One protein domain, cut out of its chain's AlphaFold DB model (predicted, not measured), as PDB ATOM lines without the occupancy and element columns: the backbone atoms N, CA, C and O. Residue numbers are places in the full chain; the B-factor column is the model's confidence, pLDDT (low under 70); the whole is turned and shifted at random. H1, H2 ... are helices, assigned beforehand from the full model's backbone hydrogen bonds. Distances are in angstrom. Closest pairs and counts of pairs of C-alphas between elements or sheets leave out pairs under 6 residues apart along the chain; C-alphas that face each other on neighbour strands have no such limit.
ATOM      1  N   ARG A   6     186.321 165.975 104.234       96.88
ATOM      2  CA  ARG A   6     184.928 165.816 104.675       96.88
ATOM      3  C   ARG A   6     184.808 165.996 106.185       96.88
ATOM      4  O   ARG A   6     183.878 166.637 106.665       96.88
ATOM      5  N   ASP A   7     185.789 165.500 106.923       97.94
ATOM      6  CA  ASP A   7     185.868 165.690 108.365       97.94
ATOM      7  C   ASP A   7     186.352 167.102 108.728       97.94
ATOM      8  O   ASP A   7     185.893 167.691 109.712       97.94
ATOM      9  N   VAL A   8     187.270 167.662 107.931       97.50
ATOM     10  CA  VAL A   8     187.775 169.031 108.108       97.50
ATOM     11  C   VAL A   8     186.637 170.039 108.011       97.50
ATOM     12  O   VAL A   8     186.500 170.869 108.907       97.50
ATOM     13  N   VAL A   9     185.799 169.965 106.973       96.19
ATOM     14  CA  VAL A   9     184.728 170.949 106.761       96.19
ATOM     15  C   VAL A   9     183.671 170.914 107.867       96.19
ATOM     16  O   VAL A   9     183.209 171.966 108.309       96.19
ATOM     17  N   VAL A  10     183.347 169.728 108.394       95.94
ATOM     18  CA  VAL A  10     182.436 169.589 109.542       95.94
ATOM     19  C   VAL A  10     183.057 170.211 110.792       95.94
ATOM     20  O   VAL A  10     182.430 171.048 111.444       95.94
ATOM     21  N   SER A  11     184.312 169.866 111.098       95.81
ATOM     22  CA  SER A  11     185.042 170.440 112.234       95.81
ATOM     23  C   SER A  11     185.150 171.964 112.131       95.81
ATOM     24  O   SER A  11     185.008 172.665 113.132       95.81
ATOM     25  N   PHE A  12     185.370 172.490 110.923       94.88
ATOM     26  CA  PHE A  12     185.506 173.920 110.686       94.88
ATOM     27  C   PHE A  12     184.169 174.656 110.826       94.88
ATOM     28  O   PHE A  12     184.131 175.731 111.417       94.88
ATOM     29  N   CYS A  13     183.059 174.054 110.391       94.06
ATOM     30  CA  CYS A  13     181.725 174.613 110.610       94.06
ATOM     31  C   CYS A  13     181.409 174.755 112.110       94.06
ATOM     32  O   CYS A  13     180.871 175.780 112.535       94.06
ATOM     33  N   HIS A  14     181.755 173.751 112.927       93.56
ATOM     34  CA  HIS A  14     181.602 173.831 114.384       93.56
ATOM     35  C   HIS A  14     182.502 174.907 114.992       93.56
ATOM     36  O   HIS A  14     182.029 175.706 115.800       93.56
ATOM     37  N   PHE A  15     183.767 174.965 114.568       92.44
ATOM     38  CA  PHE A  15     184.700 175.995 115.010       92.44
ATOM     39  C   PHE A  15     184.174 177.396 114.692       92.44
ATOM     40  O   PHE A  15     184.057 178.203 115.603       92.44
ATOM     41  N   ALA A  16     183.773 177.664 113.444       91.06
ATOM     42  CA  ALA A  16     183.277 178.967 113.004       91.06
ATOM     43  C   ALA A  16     182.065 179.456 113.816       91.06
ATOM     44  O   ALA A  16     181.968 180.650 114.100       91.06
ATOM     45  N   ARG A  17     181.179 178.537 114.230       89.88
ATOM     46  CA  ARG A  17     180.046 178.828 115.123       89.88
ATOM     47  C   ARG A  17     180.492 179.120 116.556       89.88
ATOM     48  O   ARG A  17     179.959 180.034 117.170       89.88
ATOM     49  N   LEU A  18     181.461 178.368 117.077       90.06
ATOM     50  CA  LEU A  18     181.960 178.519 118.447       90.06
ATOM     51  C   LEU A  18     182.666 179.863 118.666       90.06
ATOM     52  O   LEU A  18     182.411 180.544 119.652       90.06
ATOM     53  N   VAL A  19     183.562 180.238 117.754       86.50
ATOM     54  CA  VAL A  19     184.413 181.434 117.903       86.50
ATOM     55  C   VAL A  19     183.787 182.702 117.323       86.50
ATOM     56  O   VAL A  19     184.361 183.779 117.445       86.50
ATOM     57  N   ASN A  20     182.646 182.572 116.641       81.19
ATOM     58  CA  ASN A  20     181.923 183.645 115.955       81.19
ATOM     59  C   ASN A  20     182.782 184.527 115.013       81.19
ATOM     60  O   ASN A  20     182.384 185.628 114.647       81.19
ATOM     61  N   ILE A  21     183.951 184.045 114.569       67.50
ATOM     62  CA  ILE A  21     184.896 184.802 113.719       67.50
ATOM     63  C   ILE A  21     184.278 185.144 112.357       67.50
ATOM     64  O   ILE A  21     184.635 186.148 111.750       67.50
ATOM     65  N   MET A  22     183.346 184.320 111.871       68.88
ATOM     66  CA  MET A  22     182.739 184.491 110.549       68.88
ATOM     67  C   MET A  22     181.297 185.005 110.588       68.88
ATOM     68  O   MET A  22     180.709 185.167 109.524       68.88
ATOM     69  N   ASN A  23     180.709 185.211 111.779       79.19
ATOM     70  CA  ASN A  23     179.271 185.486 111.952       79.19
ATOM     71  C   ASN A  23     178.381 184.593 111.059       79.19
ATOM     72  O   ASN A  23     177.404 185.046 110.466       79.19
ATOM     73  N   PHE A  24     178.762 183.323 110.888       83.44
ATOM     74  CA  PHE A  24     178.099 182.432 109.947       83.44
ATOM     75  C   PHE A  24     176.790 181.904 110.547       83.44
ATOM     76  O   PHE A  24     176.811 181.184 111.545       83.44
ATOM     77  N   VAL A  25     175.658 182.224 109.911       82.94
ATOM     78  CA  VAL A  25     174.299 181.841 110.361       82.94
ATOM     79  C   VAL A  25     173.676 180.753 109.458       82.94
ATOM     80  O   VAL A  25     172.486 180.466 109.537       82.94
ATOM     81  N   GLY A  26     174.467 180.111 108.593       89.06
ATOM     82  CA  GLY A  26     173.980 179.112 107.635       89.06
ATOM     83  C   GLY A  26     173.952 177.665 108.145       89.06
ATOM     84  O   GLY A  26     174.439 177.311 109.232       89.06
ATOM     85  N   SER A  27     173.402 176.790 107.305       94.06
ATOM     86  CA  SER A  27     173.438 175.343 107.504       94.06
ATOM     87  C   SER A  27     174.844 174.783 107.265       94.06
ATOM     88  O   SER A  27     175.708 175.417 106.658       94.06
ATOM     89  N   THR A  28     175.093 173.549 107.708       93.06
ATOM     90  CA  THR A  28     176.356 172.865 107.382       93.06
ATOM     91  C   THR A  28     176.506 172.665 105.869       93.06
ATOM     92  O   THR A  28     177.620 172.723 105.362       93.06
ATOM     93  N   SER A  29     175.400 172.487 105.135       96.50
ATOM     94  CA  SER A  29     175.414 172.375 103.670       96.50
ATOM     95  C   SER A  29     175.917 173.659 103.011       96.50
ATOM     96  O   SER A  29     176.765 173.599 102.123       96.50
ATOM     97  N   ASP A  30     175.462 174.821 103.490       95.12
ATOM     98  CA  ASP A  30     175.933 176.121 102.991       95.12
ATOM     99  C   ASP A  30     177.433 176.289 103.263       95.12
ATOM    100  O   ASP A  30     178.192 176.718 102.394       95.12
ATOM    101  N   PHE A  31     177.892 175.864 104.446       95.00
ATOM    102  CA  PHE A  31     179.308 175.901 104.810       95.00
ATOM    103  C   PHE A  31     180.164 174.992 103.915       95.00
ATOM    104  O   PHE A  31     181.250 175.387 103.492       95.00
ATOM    105  N   VAL A  32     179.671 173.796 103.572       96.25
ATOM    106  CA  VAL A  32     180.319 172.907 102.592       96.25
ATOM    107  C   VAL A  32     180.389 173.571 101.220       96.25
ATOM    108  O   VAL A  32     181.435 173.509 100.576       96.25
ATOM    109  N   GLY A  33     179.325 174.260 100.798       96.44
ATOM    110  CA  GLY A  33     179.328 175.066  99.580       96.44
ATOM    111  C   GLY A  33     180.444 176.112  99.584       96.44
ATOM    112  O   GLY A  33     181.211 176.195  98.628       96.44
ATOM    113  N   HIS A  34     180.601 176.859 100.675       94.62
ATOM    114  CA  HIS A  34     181.692 177.827 100.815       94.62
ATOM    115  C   HIS A  34     183.084 177.178 100.831       94.62
ATOM    116  O   HIS A  34     184.025 177.729 100.263       94.62
ATOM    117  N   PHE A  35     183.226 176.007 101.460       95.31
ATOM    118  CA  PHE A  35     184.489 175.270 101.518       95.31
ATOM    119  C   PHE A  35     184.936 174.774 100.140       95.31
ATOM    120  O   PHE A  35     186.099 174.925  99.786       95.31
ATOM    121  N   VAL A  36     184.018 174.207  99.352       95.81
ATOM    122  CA  VAL A  36     184.319 173.679  98.010       95.81
ATOM    123  C   VAL A  36     184.582 174.798  96.999       95.81
ATOM    124  O   VAL A  36     185.364 174.600  96.076       95.81
ATOM    125  N   ASN A  37     183.959 175.965  97.183       96.19
ATOM    126  CA  ASN A  37     184.155 177.139  96.328       96.19
ATOM    127  C   ASN A  37     185.292 178.064  96.804       96.19
ATOM    128  O   ASN A  37     185.407 179.182  96.308       96.19
ATOM    129  N   ASP A  38     186.104 177.628  97.775       94.94
ATOM    130  CA  ASP A  38     187.253 178.373  98.305       94.94
ATOM    131  C   ASP A  38     186.919 179.787  98.829       94.94
ATOM    132  O   ASP A  38     187.755 180.687  98.821       94.94
ATOM    133  N   THR A  39     185.700 179.995  99.335       93.44
ATOM    134  CA  THR A  39     185.256 181.300  99.865       93.44
ATOM    135  C   THR A  39     185.389 181.412 101.388       93.44
ATOM    136  O   THR A  39     184.880 182.360 101.983       93.44
ATOM    137  N   LEU A  40     186.000 180.422 102.043       90.31
ATOM    138  CA  LEU A  40     186.272 180.433 103.482       90.31
ATOM    139  C   LEU A  40     187.677 180.964 103.782       90.31
ATOM    140  O   LEU A  40     188.589 180.879 102.959       90.31
ATOM    141  N   LEU A  41     187.868 181.458 105.009       88.88
ATOM    142  CA  LEU A  41     189.188 181.843 105.509       88.88
ATOM    143  C   LEU A  41     190.176 180.668 105.434       88.88
ATOM    144  O   LEU A  41     189.800 179.514 105.648       88.88
ATOM    145  N   TYR A  42     191.445 180.993 105.175       88.25
ATOM    146  CA  TYR A  42     192.568 180.048 105.063       88.25
ATOM    147  C   TYR A  42     192.489 179.056 103.886       88.25
ATOM    148  O   TYR A  42     193.329 178.162 103.788       88.25
ATOM    149  N   GLY A  43     191.512 179.211 102.986       87.38
ATOM    150  CA  GLY A  43     191.488 178.519 101.698       87.38
ATOM    151  C   GLY A  43     192.437 179.150 100.663       87.38
ATOM    152  O   GLY A  43     192.975 180.234 100.906       87.38
ATOM    153  N   PRO A  44     192.634 178.507  99.495       95.31
ATOM    154  CA  PRO A  44     192.029 177.239  99.062       95.31
ATOM    155  C   PRO A  44     192.572 175.994  99.777       95.31
ATOM    156  O   PRO A  44     193.787 175.802  99.875       95.31
ATOM    157  N   PHE A  45     191.684 175.094 100.214       95.25
ATOM    158  CA  PHE A  45     192.075 173.908 100.997       95.25
ATOM    159  C   PHE A  45     193.048 172.995 100.234       95.25
ATOM    160  O   PHE A  45     194.071 172.559 100.767       95.25
ATOM    161  N   TRP A  46     192.743 172.711  98.966       94.81
ATOM    162  CA  TRP A  46     193.529 171.776  98.159       94.81
ATOM    163  C   TRP A  46     194.910 172.314  97.813       94.81
ATOM    164  O   TRP A  46     195.867 171.541  97.774       94.81
ATOM    165  N   THR A  47     195.021 173.619  97.573       96.44
ATOM    166  CA  THR A  47     196.308 174.278  97.334       96.44
ATOM    167  C   THR A  47     197.174 174.190  98.584       96.44
ATOM    168  O   THR A  47     198.288 173.674  98.505       96.44
ATOM    169  N   HIS A  48     196.623 174.548  99.749       94.94
ATOM    170  CA  HIS A  48     197.311 174.431 101.034       94.94
ATOM    171  C   HIS A  48     197.809 172.998 101.301       94.94
ATOM    172  O   HIS A  48     198.974 172.781 101.647       94.94
ATOM    173  N   LEU A  49     196.957 171.990 101.075       96.25
ATOM    174  CA  LEU A  49     197.334 170.585 101.249       96.25
ATOM    175  C   LEU A  49     198.441 170.152 100.273       96.25
ATOM    176  O   LEU A  49     199.401 169.496 100.683       96.25
ATOM    177  N   LYS A  50     198.328 170.522  98.991       96.94
ATOM    178  CA  LYS A  50     199.308 170.173  97.948       96.94
ATOM    179  C   LYS A  50     200.676 170.791  98.215       96.94
ATOM    180  O   LYS A  50     201.683 170.110  98.031       96.94
ATOM    181  N   GLU A  51     200.734 172.039  98.667       96.88
ATOM    182  CA  GLU A  51     202.001 172.705  98.986       96.88
ATOM    183  C   GLU A  51     202.777 171.967 100.079       96.88
ATOM    184  O   GLU A  51     203.965 171.677  99.910       96.88
ATOM    185  N   ALA A  52     202.101 171.599 101.171       96.31
ATOM    186  CA  ALA A  52     202.710 170.818 102.240       96.31
ATOM    187  C   ALA A  52     203.078 169.398 101.769       96.31
ATOM    188  O   ALA A  52     204.173 168.912 102.061       96.31
ATOM    189  N   TRP A  53     202.211 168.748 100.984       97.56
ATOM    190  CA  TRP A  53     202.453 167.405 100.443       97.56
ATOM    191  C   TRP A  53     203.677 167.339  99.523       97.56
ATOM    192  O   TRP A  53     204.460 166.384  99.581       97.56
ATOM    193  N   ASN A  54     203.882 168.359  98.692       98.12
ATOM    194  CA  ASN A  54     205.036 168.441  97.798       98.12
ATOM    195  C   ASN A  54     206.356 168.577  98.567       98.12
ATOM    196  O   ASN A  54     207.399 168.156  98.072       98.12
ATOM    197  N   LYS A  55     206.311 169.102  99.797       97.75
ATOM    198  CA  LYS A  55     207.473 169.246 100.681       97.75
ATOM    199  C   LYS A  55     207.587 168.141 101.737       97.75
ATOM    200  O   LYS A  55     208.467 168.222 102.586       97.75
ATOM    201  N   ARG A  56     206.755 167.093 101.691       97.38
ATOM    202  CA  ARG A  56     206.699 166.046 102.734       97.38
ATOM    203  C   ARG A  56     208.011 165.284 102.968       97.38
ATOM    204  O   ARG A  56     208.181 164.704 104.026       97.38
TER     205      ARG A  56
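Overview. This is residues 6 to 56 of the 109 residues of the protein "Sulfotransferase family cytosolic 1B member 1" of Armadillidium vulgare (UniProt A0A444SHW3). Two helices, H1 and H2, pack steeply tilted into a small body, and a third, H3, leads away from it as an arm whose residues 48 to 56 stick out and make the length. The printed part has 51 residues with three named helices, H1, H2 and H3 in chain order, and no named strand; the class is all helix. It is only just loose, close to compact, with a radius of gyration of the C-alphas of 11.8 A, and spans 36 by 19 by 17 A.

Arrangement. H1, residues 6 to 19, touches H2, residues 28 to 36, with residues 9 to 13 alone; the closest C-alphas, of Val 9 and Val 32, are 6.4 A apart. Their lines stand at a steep tilt of 67 degrees, opposite ways. H2 and H3, residues 45 to 54, are close but not clearly touching, with the closest C-alphas, of Phe 35 and Phe 45, 7.7 A apart. H1 and H3 are apart. Every O i to N i+4 pair is within hydrogen-bond range in H2 and H3, and 9 of 10 in H1.

Along the chain. H1 begins at C-alpha 6 (184.928, 165.816, 104.675) and is 20.5 A long. H2 is 12.3 A long. H3 is 14.4 A long and ends at C-alpha 54 (205.036, 168.441, 97.798).

Size, cuts and confidence. The C-alphas of Val 25 and Arg 56, the two farthest apart, are 36.8 A apart. The printed part has no cut, and both links are short. Residues 21 to 22 have pLDDT under 70.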